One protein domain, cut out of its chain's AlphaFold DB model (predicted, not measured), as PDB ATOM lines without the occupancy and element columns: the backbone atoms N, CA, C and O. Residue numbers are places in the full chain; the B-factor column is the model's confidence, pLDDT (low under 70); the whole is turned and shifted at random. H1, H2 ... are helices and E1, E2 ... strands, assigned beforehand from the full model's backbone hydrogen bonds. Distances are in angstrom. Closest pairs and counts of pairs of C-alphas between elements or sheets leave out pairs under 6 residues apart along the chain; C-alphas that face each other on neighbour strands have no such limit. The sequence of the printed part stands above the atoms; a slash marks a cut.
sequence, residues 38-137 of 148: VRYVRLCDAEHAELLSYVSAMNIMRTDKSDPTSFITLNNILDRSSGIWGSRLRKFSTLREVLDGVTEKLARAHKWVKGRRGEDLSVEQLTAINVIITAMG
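Overview. This is residues 38 to 137 of the 148 residues of an uncharacterized protein of Rhizobium sp. L43 (UniProt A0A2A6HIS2). Two crossed helices, H3 and H4, make the core of a cluster of four; the longest, H1, runs along one side of it and H2 closes one end. A small hairpin of strands, E2 and E3, lies on the side away from H1, while strand E1 and the long link of residues 108 to 122 lie toward the end away from H2. The printed part has 100 residues with four named helices and three named strands, in the order E1 H1 H2 E2 E3 H3 H4; E2 and E3 form an antiparallel sheet of two, and the class is mixed, helices and strands. The whole is compact, with a radius of gyration of the C-alphas of 13.6 A and spans of 41 by 30 by 20 A.

Arrangement. E2, residues 81 to 86, and E3, residues 91 to 94, are antiparallel neighbours in a hairpin, with N 82 and O 93 2.8 A apart and N 86 and O 91 2.9 A apart, both within hydrogen-bond range. H3, residues 95 to 107, follows E3 with no residue between. H4, residues 123 to 135, touches H3 at a steep tilt of 65 degrees, opposite ways; their closest C-alphas, of Leu 95 and Ala 128, are 6.6 A apart. The closest C-alphas of E2 and H4, of Ser 82 and Ala 128, are 6.1 A apart. H2, residues 68 to 78, touches H4 through residues 132 to 135 of H4 alone, at a shallow tilt of 27 degrees, opposite ways; the closest C-alphas, of Ile 77 and Ile 132, are 6.8 A apart. H1, residues 45 to 61, only just touches H3, with 3 pairs of C-alphas within 8 A, through its residues 52 to 55 alone; the closest C-alphas are those of Val 55 and Thr 103, 6.8 A. E1, residues 38 to 42, pairs with no named strand, but its residues 40 to 41 pair antiparallel with residues 121 to 122. In H1, H2, H3 and H4 every O i to N i+4 pair is within hydrogen-bond range.

Along the chain. E1 begins at C-alpha 38, (24.872, -4.660, 36.423). H1 measures 24.2 A from first to last C-alpha, H3 18.3 A, H4 18.2 A and H2 15.1 A. E2 begins at C-alpha 81, (44.783, -7.911, 40.290), and H4 ends at C-alpha 135, (43.553, -7.987, 54.155).

Size, cuts and confidence. The two C-alphas farthest apart are those of Pro 68 and Lys 114, 40.6 A. The printed part has no cut. The link from H3 to H4, 15 residues, is long, and residues 64 to 69 stand free. The mean pLDDT of the printed part is 92.0, and no printed residue is under 70.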
ATOM      1  N   VAL A  38      23.826  -4.770  35.406       84.75
ATOM      2  CA  VAL A  38      24.872  -4.660  36.423       84.75
ATOM      3  C   VAL A  38      24.201  -4.416  37.764       84.75
ATOM      4  O   VAL A  38      23.293  -3.590  37.881       84.75
ATOM      5  N   ARG A  39      24.665  -5.145  38.779       90.38
ATOM      6  CA  ARG A  39      24.217  -4.988  40.161       90.38
ATOM      7  C   ARG A  39      25.039  -3.927  40.866       90.38
ATOM      8  O   ARG A  39      26.271  -3.988  40.887       90.38
ATOM      9  N   TYR A  40      24.330  -2.990  41.468       91.50
ATOM     10  CA  TYR A  40      24.859  -1.948  42.324       91.50
ATOM     11  C   TYR A  40      24.385  -2.169  43.754       91.50
ATOM     12  O   TYR A  40      23.310  -2.718  43.970       91.50
ATOM     13  N   VAL A  41      25.185  -1.733  44.714       93.00
ATOM     14  CA  VAL A  41      24.836  -1.713  46.129       93.00
ATOM     15  C   VAL A  41      24.643  -0.261  46.523       93.00
ATOM     16  O   VAL A  41      25.565   0.553  46.387       93.00
ATOM     17  N   ARG A  42      23.448   0.058  47.011       93.94
ATOM     18  CA  ARG A  42      23.211   1.296  47.740       93.94
ATOM     19  C   ARG A  42      23.338   0.993  49.216       93.94
ATOM     20  O   ARG A  42      22.536   0.241  49.754       93.94
ATOM     21  N   LEU A  43      24.344   1.580  49.846       93.25
ATOM     22  CA  LEU A  43      24.589   1.398  51.270       93.25
ATOM     23  C   LEU A  43      23.646   2.272  52.096       93.25
ATOM     24  O   LEU A  43      23.369   3.418  51.715       93.25
ATOM     25  N   CYS A  44      23.220   1.767  53.248       93.56
ATOM     26  CA  CYS A  44      22.638   2.580  54.304       93.56
ATOM     27  C   CYS A  44      23.647   3.634  54.775       93.56
ATOM     28  O   CYS A  44      24.846   3.545  54.497       93.56
ATOM     29  N   ASP A  45      23.174   4.662  55.470       90.81
ATOM     30  CA  ASP A  45      24.047   5.785  55.824       90.81
ATOM     31  C   ASP A  45      25.180   5.384  56.784       90.81
ATOM     32  O   ASP A  45      26.281   5.925  56.679       90.81
ATOM     33  N   ALA A  46      24.953   4.387  57.648       92.31
ATOM     34  CA  ALA A  46      25.974   3.856  58.553       92.31
ATOM     35  C   ALA A  46      27.106   3.141  57.792       92.31
ATOM     36  O   ALA A  46      28.269   3.517  57.920       92.31
ATOM     37  N   GLU A  47      26.767   2.173  56.936       94.19
ATOM     38  CA  GLU A  47      27.745   1.444  56.115       94.19
ATOM     39  C   GLU A  47      28.450   2.366  55.112       94.19
ATOM     40  O   GLU A  47      29.619   2.181  54.780       94.19
ATOM     41  N   HIS A  48      27.760   3.400  54.629       94.00
ATOM     42  CA  HIS A  48      28.368   4.400  53.756       94.00
ATOM     43  C   HIS A  48      29.395   5.269  54.476       94.00
ATOM     44  O   HIS A  48      30.449   5.564  53.915       94.00
ATOM     45  N   ALA A  49      29.097   5.684  55.707       92.56
ATOM     46  CA  ALA A  49      30.049   6.407  56.540       92.56
ATOM     47  C   ALA A  49      31.274   5.535  56.861       92.56
ATOM     48  O   ALA A  49      32.407   6.014  56.792       92.56
ATOM     49  N   GLU A  50      31.058   4.247  57.130       94.50
ATOM     50  CA  GLU A  50      32.129   3.273  57.333       94.50
ATOM     51  C   GLU A  50      33.002   3.117  56.077       94.50
ATOM     52  O   GLU A  50      34.226   3.242  56.153       94.50
ATOM     53  N   LEU A  51      32.388   2.963  54.898       95.06
ATOM     54  CA  LEU A  51      33.103   2.914  53.621       95.06
ATOM     55  C   LEU A  51      33.957   4.168  53.394       95.06
ATOM     56  O   LEU A  51      35.113   4.059  52.983       95.06
ATOM     57  N   LEU A  52      33.397   5.354  53.648       94.88
ATOM     58  CA  LEU A  52      34.122   6.620  53.522       94.88
ATOM     59  C   LEU A  52      35.336   6.660  54.454       94.88
ATOM     60  O   LEU A  52      36.416   7.070  54.023       94.88
ATOM     61  N   SER A  53      35.172   6.207  55.698       94.88
ATOM     62  CA  SER A  53      36.256   6.114  56.678       94.88
ATOM     63  C   SER A  53      37.371   5.190  56.186       94.88
ATOM     64  O   SER A  53      38.527   5.611  56.100       94.88
ATOM     65  N   TYR A  54      37.029   3.970  55.759       95.88
ATOM     66  CA  TYR A  54      38.001   3.005  55.249       95.88
ATOM     67  C   TYR A  54      38.741   3.520  54.015       95.88
ATOM     68  O   TYR A  54      39.968   3.444  53.955       95.88
ATOM     69  N   VAL A  55      38.024   4.076  53.035       96.00
ATOM     70  CA  VAL A  55      38.636   4.615  51.812       96.00
ATOM     71  C   VAL A  55      39.549   5.799  52.130       96.00
ATOM     72  O   VAL A  55      40.634   5.899  51.555       96.00
ATOM     73  N   SER A  56      39.157   6.676  53.056       95.00
ATOM     74  CA  SER A  56      40.002   7.780  53.519       95.00
ATOM     75  C   SER A  56      41.282   7.264  54.184       95.00
ATOM     76  O   SER A  56      42.384   7.637  53.775       95.00
ATOM     77  N   ALA A  57      41.156   6.331  55.132       94.12
ATOM     78  CA  ALA A  57      42.289   5.733  55.831       94.12
ATOM     79  C   ALA A  57      43.257   5.035  54.863       94.12
ATOM     80  O   ALA A  57      44.455   5.305  54.893       94.12
ATOM     81  N   MET A  58      42.749   4.221  53.931       95.25
ATOM     82  CA  MET A  58      43.569   3.568  52.902       95.25
ATOM     83  C   MET A  58      44.315   4.577  52.020       95.25
ATOM     84  O   MET A  58      45.479   4.364  51.675       95.25
ATOM     85  N   ASN A  59      43.667   5.687  51.651       96.06
ATOM     86  CA  ASN A  59      44.300   6.740  50.855       96.06
ATOM     87  C   ASN A  59      45.437   7.445  51.603       96.06
ATOM     88  O   ASN A  59      46.431   7.809  50.976       96.06
ATOM     89  N   ILE A  60      45.317   7.603  52.921       94.75
ATOM     90  CA  ILE A  60      46.387   8.140  53.766       94.75
ATOM     91  C   ILE A  60      47.515   7.108  53.879       94.75
ATOM     92  O   ILE A  60      48.638   7.374  53.454       94.75
ATOM     93  N   MET A  61      47.203   5.895  54.346       93.56
ATOM     94  CA  MET A  61      48.174   4.825  54.615       93.56
ATOM     95  C   MET A  61      49.014   4.434  53.395       93.56
ATOM     96  O   MET A  61      50.186   4.098  53.530       93.56
ATOM     97  N   ARG A  62      48.452   4.493  52.179       94.25
ATOM     98  CA  ARG A  62      49.211   4.154  50.962       94.25
ATOM     99  C   ARG A  62      50.277   5.190  50.598       94.25
ATOM    100  O   ARG A  62      51.079   4.920  49.709       94.25
ATOM    101  N   THR A  63      50.254   6.366  51.226       93.88
ATOM    102  CA  THR A  63      51.204   7.469  50.998       93.88
ATOM    103  C   THR A  63      52.050   7.790  52.227       93.88
ATOM    104  O   THR A  63      53.163   8.293  52.078       93.88
ATOM    105  N   ASP A  64      51.549   7.471  53.420       92.38
ATOM    106  CA  ASP A  64      52.246   7.692  54.675       92.38
ATOM    107  C   ASP A  64      53.386   6.686  54.862       92.38
ATOM    108  O   ASP A  64      53.170   5.479  54.894       92.38
ATOM    109  N   LYS A  65      54.611   7.194  54.991       92.94
ATOM    110  CA  LYS A  65      55.823   6.392  55.215       92.94
ATOM    111  C   LYS A  65      56.241   6.350  56.688       92.94
ATOM    112  O   LYS A  65      57.280   5.766  56.987       92.94
ATOM    113  N   SER A  66      55.482   6.991  57.582       95.06
ATOM    114  CA  SER A  66      55.768   7.035  59.020       95.06
ATOM    115  C   SER A  66      55.636   5.661  59.686       95.06
ATOM    116  O   SER A  66      56.400   5.354  60.599       95.06
ATOM    117  N   ASP A  67      54.750   4.807  59.163       90.31
ATOM    118  CA  ASP A  67      54.657   3.379  59.473       90.31
ATOM    119  C   ASP A  67      55.002   2.536  58.228       90.31
ATOM    120  O   ASP A  67      54.126   2.217  57.412       90.31
ATOM    121  N   PRO A  68      56.282   2.146  58.060       91.56
ATOM    122  CA  PRO A  68      56.726   1.358  56.916       91.56
ATOM    123  C   PRO A  68      56.012   0.012  56.785       91.56
ATOM    124  O   PRO A  68      55.819  -0.467  55.667       91.56
ATOM    125  N   THR A  69      55.608  -0.606  57.898       91.56
ATOM    126  CA  THR A  69      54.981  -1.934  57.880       91.56
ATOM    127  C   THR A  69      53.601  -1.848  57.248       91.56
ATOM    128  O   THR A  69      53.308  -2.582  56.298       91.56
ATOM    129  N   SER A  70      52.774  -0.916  57.722       88.69
ATOM    130  CA  SER A  70      51.443  -0.678  57.160       88.69
ATOM    131  C   SER A  70      51.515  -0.176  55.720       88.69
ATOM    132  O   SER A  70      50.767  -0.656  54.865       88.69
ATOM    133  N   PHE A  71      52.460   0.722  55.420       93.00
ATOM    134  CA  PHE A  71      52.695   1.231  54.068       93.00
ATOM    135  C   PHE A  71      53.019   0.109  53.075       93.00
ATOM    136  O   PHE A  71      52.373  -0.001  52.029       93.00
ATOM    137  N   ILE A  72      54.011  -0.733  53.387       94.19
ATOM    138  CA  ILE A  72      54.441  -1.829  52.508       94.19
ATOM    139  C   ILE A  72      53.312  -2.849  52.357       94.19
ATOM    140  O   ILE A  72      53.003  -3.263  51.239       94.19
ATOM    141  N   THR A  73      52.664  -3.224  53.463       92.75
ATOM    142  CA  THR A  73      51.584  -4.220  53.466       92.75
ATOM    143  C   THR A  73      50.425  -3.780  52.578       92.75
ATOM    144  O   THR A  73      50.031  -4.522  51.675       92.75
ATOM    145  N   LEU A  74      49.929  -2.552  52.764       95.19
ATOM    146  CA  LEU A  74      48.832  -2.024  51.960       95.19
ATOM    147  C   LEU A  74      49.222  -1.914  50.484       95.19
ATOM    148  O   LEU A  74      48.470  -2.366  49.625       95.19
ATOM    149  N   ASN A  75      50.394  -1.363  50.159       95.81
ATOM    150  CA  ASN A  75      50.802  -1.211  48.760       95.81
ATOM    151  C   ASN A  75      50.968  -2.570  48.052       95.81
ATOM    152  O   ASN A  75      50.498  -2.718  46.924       95.81
ATOM    153  N   ASN A  76      51.493  -3.591  48.738       95.69
ATOM    154  CA  ASN A  76      51.562  -4.958  48.211       95.69
ATOM    155  C   ASN A  76      50.178  -5.575  47.950       95.69
ATOM    156  O   ASN A  76      50.027  -6.389  47.037       95.69
ATOM    157  N   ILE A  77      49.166  -5.232  48.752       95.38
ATOM    158  CA  ILE A  77      47.776  -5.643  48.506       95.38
ATOM    159  C   ILE A  77      47.227  -4.891  47.290       95.38
ATOM    160  O   ILE A  77      46.675  -5.513  46.385       95.38
ATOM    161  N   LEU A  78      47.409  -3.570  47.244       96.00
ATOM    162  CA  LEU A  78      46.872  -2.702  46.196       96.00
ATOM    163  C   LEU A  78      47.392  -3.046  44.793       96.00
ATOM    164  O   LEU A  78      46.665  -2.867  43.815       96.00
ATOM    165  N   ASP A  79      48.607  -3.575  44.679       94.62
ATOM    166  CA  ASP A  79      49.202  -3.926  43.386       94.62
ATOM    167  C   ASP A  79      48.700  -5.275  42.828       94.62
ATOM    168  O   ASP A  79      48.980  -5.623  41.679       94.62
ATOM    169  N   ARG A  80      47.893  -6.023  43.594       94.44
ATOM    170  CA  ARG A  80      47.261  -7.266  43.125       94.44
ATOM    171  C   ARG A  80      46.151  -6.983  42.114       94.44
ATOM    172  O   ARG A  80      45.478  -5.952  42.159       94.44
ATOM    173  N   SER A  81      45.921  -7.944  41.216       91.69
ATOM    174  CA  SER A  81      44.783  -7.911  40.290       91.69
ATOM    175  C   SER A  81      43.460  -7.939  41.056       91.69
ATOM    176  O   SER A  81      43.281  -8.747  41.964       91.69
ATOM    177  N   SER A  82      42.521  -7.083  40.657       89.19
ATOM    178  CA  SER A  82      41.147  -7.072  41.177       89.19
ATOM    179  C   SER A  82      40.223  -8.059  40.455       89.19
ATOM    180  O   SER A  82      39.104  -8.287  40.902       89.19
ATOM    181  N   GLY A  83      40.647  -8.595  39.302       87.25
ATOM    182  CA  GLY A  83      39.787  -9.382  38.408       87.25
ATOM    183  C   GLY A  83      38.726  -8.564  37.654       87.25
ATOM    184  O   GLY A  83      38.041  -9.110  36.793       87.25
ATOM    185  N   ILE A  84      38.611  -7.257  37.915       87.12
ATOM    186  CA  ILE A  84      37.643  -6.363  37.267       87.12
ATOM    187  C   ILE A  84      38.263  -5.774  36.000       87.12
ATOM    188  O   ILE A  84      39.391  -5.283  36.016       87.12
ATOM    189  N   TRP A  85      37.528  -5.782  34.887       83.69
ATOM    190  CA  TRP A  85      37.972  -5.131  33.654       83.69
ATOM    191  C   TRP A  85      37.746  -3.612  33.709       83.69
ATOM    192  O   TRP A  85      36.609  -3.131  33.730       83.69
ATOM    193  N   GLY A  86      38.830  -2.836  33.691       82.81
ATOM    194  CA  GLY A  86      38.795  -1.379  33.688       82.81
ATOM    195  C   GLY A  86      38.572  -0.824  32.283       82.81
ATOM    196  O   GLY A  86      39.513  -0.708  31.499       82.81
ATOM    197  N   SER A  87      37.345  -0.409  31.962       78.44
ATOM    198  CA  SER A  87      36.996   0.101  30.623       78.44
ATOM    199  C   SER A  87      37.823   1.318  30.184       78.44
ATOM    200  O   SER A  87      38.183   1.419  29.012       78.44
ATOM    201  N   ARG A  88      38.173   2.214  31.122       78.81
ATOM    202  CA  ARG A  88      39.003   3.406  30.865       78.81
ATOM    203  C   ARG A  88      40.438   3.046  30.478       78.81
ATOM    204  O   ARG A  88      40.999   3.679  29.593       78.81
ATOM    205  N   LEU A  89      41.019   2.047  31.140       78.94
ATOM    206  CA  LEU A  89      42.413   1.635  30.945       78.94
ATOM    207  C   LEU A  89      42.558   0.485  29.938       78.94
ATOM    208  O   LEU A  89      43.674   0.161  29.550       78.94
ATOM    209  N   ARG A  90      41.438  -0.117  29.509       84.75
ATOM    210  CA  ARG A  90      41.370  -1.265  28.588       84.75
ATOM    211  C   ARG A  90      42.250  -2.444  29.027       84.75
ATOM    212  O   ARG A  90      42.877  -3.097  28.197       84.75
ATOM    213  N   LYS A  91      42.284  -2.708  30.333       89.00
ATOM    214  CA  LYS A  91      43.004  -3.827  30.955       89.00
ATOM    215  C   LYS A  91      42.280  -4.297  32.215       89.00
ATOM    216  O   LYS A  91      41.401  -3.598  32.722       89.00
ATOM    217  N   PHE A  92      42.674  -5.455  32.744       88.50
ATOM    218  CA  PHE A  92      42.288  -5.848  34.099       88.50
ATOM    219  C   PHE A  92      42.890  -4.880  35.111       88.50
ATOM    220  O   PHE A  92      44.085  -4.579  35.057       88.50
ATOM    221  N   SER A  93      42.043  -4.385  36.006       90.38
ATOM    222  CA  SER A  93      42.429  -3.394  36.991       90.38
ATOM    223  C   SER A  93      43.081  -4.015  38.210       90.38
ATOM    224  O   SER A  93      42.736  -5.126  38.619       90.38
ATOM    225  N   THR A  94      43.998  -3.278  38.823       95.75
ATOM    226  CA  THR A  94      44.524  -3.617  40.150       95.75
ATOM    227  C   THR A  94      43.569  -3.154  41.248       95.75
ATOM    228  O   THR A  94      42.675  -2.338  41.010       95.75
ATOM    229  N   LEU A  95      43.757  -3.647  42.474       95.81
ATOM    230  CA  LEU A  95      43.012  -3.163  43.639       95.81
ATOM    231  C   LEU A  95      43.248  -1.662  43.886       95.81
ATOM    232  O   LEU A  95      42.322  -0.959  44.287       95.81
ATOM    233  N   ARG A  96      44.436  -1.143  43.548       96.31
ATOM    234  CA  ARG A  96      44.744   0.296  43.533       96.31
ATOM    235  C   ARG A  96      43.810   1.075  42.617       96.31
ATOM    236  O   ARG A  96      43.196   2.043  43.047       96.31
ATOM    237  N   GLU A  97      43.685   0.631  41.371       95.25
ATOM    238  CA  GLU A  97      42.854   1.306  40.372       95.25
ATOM    239  C   GLU A  97      41.367   1.254  40.752       95.25
ATOM    240  O   GLU A  97      40.623   2.208  40.512       95.25
ATOM    241  N   VAL A  98      40.929   0.163  41.393       95.00
ATOM    242  CA  VAL A  98      39.578   0.072  41.956       95.00
ATOM    243  C   VAL A  98      39.394   1.061  43.105       95.00
ATOM    244  O   VAL A  98      38.394   1.779  43.110       95.00
ATOM    245  N   LEU A  99      40.346   1.150  44.041       96.19
ATOM    246  CA  LEU A  99      40.312   2.117  45.143       96.19
ATOM    247  C   LEU A  99      40.252   3.561  44.627       96.19
ATOM    248  O   LEU A  99      39.445   4.349  45.120       96.19
ATOM    249  N   ASP A 100      41.040   3.900  43.607       95.31
ATOM    250  CA  ASP A 100      41.014   5.224  42.978       95.31
ATOM    251  C   ASP A 100      39.646   5.506  42.339       95.31
ATOM    252  O   ASP A 100      39.030   6.543  42.598       95.31
ATOM    253  N   GLY A 101      39.105   4.549  41.577       93.62
ATOM    254  CA  GLY A 101      37.782   4.679  40.964       93.62
ATOM    255  C   GLY A 101      36.641   4.795  41.985       93.62
ATOM    256  O   GLY A 101      35.690   5.548  41.768       93.62
ATOM    257  N   VAL A 102      36.727   4.078  43.109       95.06
ATOM    258  CA  VAL A 102      35.774   4.197  44.224       95.06
ATOM    259  C   VAL A 102      35.922   5.550  44.915       95.06
ATOM    260  O   VAL A 102      34.915   6.206  45.162       95.06
ATOM    261  N   THR A 103      37.148   6.023  45.142       96.06
ATOM    262  CA  THR A 103      37.413   7.354  45.714       96.06
ATOM    263  C   THR A 103      36.779   8.453  44.855       96.06
ATOM    264  O   THR A 103      36.045   9.300  45.367       96.06
ATOM    265  N   GLU A 104      36.963   8.400  43.531       94.44
ATOM    266  CA  GLU A 104      36.322   9.337  42.602       94.44
ATOM    267  C   GLU A 104      34.787   9.273  42.662       94.44
ATOM    268  O   GLU A 104      34.121  10.306  42.576       94.44
ATOM    269  N   LYS A 105      34.203   8.074  42.797       93.69
ATOM    270  CA  LYS A 105      32.749   7.901  42.933       93.69
ATOM    271  C   LYS A 105      32.218   8.471  44.239       93.69
ATOM    272  O   LYS A 105      31.168   9.112  44.224       93.69
ATOM    273  N   LEU A 106      32.935   8.257  45.340       93.81
ATOM    274  CA  LEU A 106      32.574   8.748  46.670       93.81
ATOM    275  C   LEU A 106      32.628  10.280  46.756       93.81
ATOM    276  O   LEU A 106      31.842  10.892  47.477       93.81
ATOM    277  N   ALA A 107      33.486  10.918  45.956       92.88
ATOM    278  CA  ALA A 107      33.577  12.372  45.888       92.88
ATOM    279  C   ALA A 107      32.391  13.045  45.165       92.88
ATOM    280  O   ALA A 107      32.113  14.221  45.429       92.88
ATOM    281  N   ARG A 108      31.694  12.338  44.265       92.69
ATOM    282  CA  ARG A 108      30.598  12.879  43.434       92.69
ATOM    283  C   ARG A 108      29.287  12.976  44.210       92.69
ATOM    284  O   ARG A 108      29.072  12.260  45.181       92.69
ATOM    285  N   ALA A 109      28.380  13.846  43.775       90.88
ATOM    286  CA  ALA A 109      27.025  13.881  44.321       90.88
ATOM    287  C   ALA A 109      26.262  12.594  43.963       90.88
ATOM    288  O   ALA A 109      26.356  12.096  42.838       90.88
ATOM    289  N   HIS A 110      25.488  12.059  44.906       91.25
ATOM    290  CA  HIS A 110      24.682  10.874  44.663       91.25
ATOM    291  C   HIS A 110      23.494  11.233  43.764       91.25
ATOM    292  O   HIS A 110      22.679  12.093  44.081       91.25
ATOM    293  N   LYS A 111      23.347  10.528  42.638       87.38
ATOM    294  CA  LYS A 111      22.319  10.838  41.622       87.38
ATOM    295  C   LYS A 111      20.870  10.584  42.057       87.38
ATOM    296  O   LYS A 111      19.955  11.021  41.372       87.38
ATOM    297  N   TRP A 112      20.659   9.846  43.145       86.81
ATOM    298  CA  TRP A 112      19.350   9.307  43.542       86.81
ATOM    299  C   TRP A 112      19.009   9.615  45.000       86.81
ATOM    300  O   TRP A 112      17.844   9.835  45.309       86.81
ATOM    301  N   VAL A 113      20.010   9.683  45.881       87.44
ATOM    302  CA  VAL A 113      19.833  10.095  47.275       87.44
ATOM    303  C   VAL A 113      20.165  11.582  47.379       87.44
ATOM    304  O   VAL A 113      21.331  11.977  47.330       87.44
ATOM    305  N   LYS A 114      19.134  12.430  47.464       86.56
ATOM    306  CA  LYS A 114      19.314  13.889  47.507       86.56
ATOM    307  C   LYS A 114      20.143  14.285  48.729       86.56
ATOM    308  O   LYS A 114      19.930  13.759  49.815       86.56
ATOM    309  N   GLY A 115      21.080  15.213  48.541       84.62
ATOM    310  CA  GLY A 115      21.944  15.730  49.609       84.62
ATOM    311  C   GLY A 115      23.083  14.799  50.042       84.62
ATOM    312  O   GLY A 115      23.941  15.228  50.805       84.62
ATOM    313  N   ARG A 116      23.155  13.557  49.536       88.06
ATOM    314  CA  ARG A 116      24.245  12.620  49.847       88.06
ATOM    315  C   ARG A 116      25.373  12.712  48.820       88.06
ATOM    316  O   ARG A 116      25.139  12.857  47.618       88.06
ATOM    317  N   ARG A 117      26.616  12.588  49.290       88.88
ATOM    318  CA  ARG A 117      27.799  12.374  48.444       88.88
ATOM    319  C   ARG A 117      28.134  10.889  48.379       88.88
ATOM    320  O   ARG A 117      27.966  10.171  49.359       88.88
ATOM    321  N   GLY A 118      28.622  10.466  47.227       90.56
ATOM    322  CA  GLY A 118      29.042   9.117  46.896       90.56
ATOM    323  C   GLY A 118      28.005   8.339  46.105       90.56
ATOM    324  O   GLY A 118      26.901   8.104  46.578       90.56
ATOM    325  N   GLU A 119      28.363   7.970  44.876       91.94
ATOM    326  CA  GLU A 119      27.525   7.137  44.007       91.94
ATOM    327  C   GLU A 119      27.470   5.673  44.478       91.94
ATOM    328  O   GLU A 119      28.406   5.181  45.106       91.94
ATOM    329  N   ASP A 120      26.413   4.956  44.077       92.25
ATOM    330  CA  ASP A 120      26.309   3.507  44.283       92.25
ATOM    331  C   ASP A 120      27.525   2.772  43.669       92.25
ATOM    332  O   ASP A 120      27.950   3.027  42.526       92.25
ATOM    333  N   LEU A 121      28.070   1.810  44.412       92.81
ATOM    334  CA  LEU A 121      29.157   0.953  43.939       92.81
ATOM    335  C   LEU A 121      28.593  -0.268  43.225       92.81
ATOM    336  O   LEU A 121      27.520  -0.743  43.581       92.81
ATOM    337  N   SER A 122      29.287  -0.795  42.213       92.00
ATOM    338  CA  SER A 122      28.917  -2.129  41.724       92.00
ATOM    339  C   SER A 122      29.255  -3.179  42.785       92.00
ATOM    340  O   SER A 122      30.164  -2.978  43.593       92.00
ATOM    341  N   VAL A 123      28.557  -4.317  42.764       92.75
ATOM    342  CA  VAL A 123      28.857  -5.446  43.667       92.75
ATOM    343  C   VAL A 123      30.322  -5.873  43.543       92.75
ATOM    344  O   VAL A 123      30.988  -6.091  44.549       92.75
ATOM    345  N   GLU A 124      30.851  -5.924  42.319       91.88
ATOM    346  CA  GLU A 124      32.258  -6.249  42.057       91.88
ATOM    347  C   GLU A 124      33.212  -5.242  42.713       91.88
ATOM    348  O   GLU A 124      34.178  -5.639  43.358       91.88
ATOM    349  N   GLN A 125      32.918  -3.940  42.612       93.50
ATOM    350  CA  GLN A 125      33.731  -2.898  43.242       93.50
ATOM    351  C   GLN A 125      33.706  -3.005  44.764       93.50
ATOM    352  O   GLN A 125      34.764  -2.969  45.381       93.50
ATOM    353  N   LEU A 126      32.525  -3.168  45.371       94.94
ATOM    354  CA  LEU A 126      32.421  -3.320  46.824       94.94
ATOM    355  C   LEU A 126      33.118  -4.604  47.303       94.94
ATOM    356  O   LEU A 126      33.800  -4.583  48.321       94.94
ATOM    357  N   THR A 127      33.037  -5.688  46.529       94.81
ATOM    358  CA  THR A 127      33.763  -6.937  46.810       94.81
ATOM    359  C   THR A 127      35.276  -6.719  46.782       94.81
ATOM    360  O   THR A 127      35.970  -7.122  47.708       94.81
ATOM    361  N   ALA A 128      35.795  -6.038  45.759       94.88
ATOM    362  CA  ALA A 128      37.217  -5.721  45.660       94.88
ATOM    363  C   ALA A 128      37.696  -4.799  46.797       94.88
ATOM    364  O   ALA A 128      38.783  -5.007  47.330       94.88
ATOM    365  N   ILE A 129      36.882  -3.826  47.220       96.38
ATOM    366  CA  ILE A 129      37.183  -3.000  48.398       96.38
ATOM    367  C   ILE A 129      37.189  -3.847  49.677       96.38
ATOM    368  O   ILE A 129      38.124  -3.734  50.465       96.38
ATOM    369  N   ASN A 130      36.215  -4.743  49.854       95.81
ATOM    370  CA  ASN A 130      36.182  -5.663  50.991       95.81
ATOM    371  C   ASN A 130      37.420  -6.564  51.039       95.81
ATOM    372  O   ASN A 130      37.934  -6.801  52.124       95.81
ATOM    373  N   VAL A 131      37.966  -6.994  49.895       94.31
ATOM    374  CA  VAL A 131      39.236  -7.741  49.865       94.31
ATOM    375  C   VAL A 131      40.381  -6.929  50.481       94.31
ATOM    376  O   VAL A 131      41.183  -7.489  51.227       94.31
ATOM    377  N   ILE A 132      40.453  -5.619  50.216       94.50
ATOM    378  CA  ILE A 132      41.463  -4.750  50.835       94.50
ATOM    379  C   ILE A 132      41.189  -4.617  52.340       94.50
ATOM    380  O   ILE A 132      42.103  -4.799  53.138       94.50
ATOM    381  N   ILE A 133      39.935  -4.361  52.731       94.06
ATOM    382  CA  ILE A 133      39.509  -4.213  54.135       94.06
ATOM    383  C   ILE A 133      39.865  -5.464  54.953       94.06
ATOM    384  O   ILE A 133      40.511  -5.350  55.994       94.06
ATOM    385  N   THR A 134      39.524  -6.661  54.465       93.88
ATOM    386  CA  THR A 134      39.856  -7.929  55.134       93.88
ATOM    387  C   THR A 134      41.359  -8.139  55.230       93.88
ATOM    388  O   THR A 134      41.855  -8.582  56.262       93.88
ATOM    389  N   ALA A 135      42.103  -7.824  54.166       89.94
ATOM    390  CA  ALA A 135      43.553  -7.987  54.155       89.94
ATOM    391  C   ALA A 135      44.259  -7.056  55.159       89.94
ATOM    392  O   ALA A 135      45.350  -7.379  55.620       89.94
ATOM    393  N   MET A 136      43.616  -5.945  55.527       88.50
ATOM    394  CA  MET A 136      44.053  -5.036  56.589       88.50
ATOM    395  C   MET A 136      43.542  -5.432  57.987       88.50
ATOM    396  O   MET A 136      43.844  -4.744  58.957       88.50
ATOM    397  N   GLY A 137      42.790  -6.532  58.110       89.06
ATOM    398  CA  GLY A 137      42.270  -7.039  59.384       89.06
ATOM    399  C   GLY A 137      40.961  -6.396  59.856       89.06
ATOM    400  O   GLY A 137      40.588  -6.573  61.013       89.06
TER     401      GLY A 137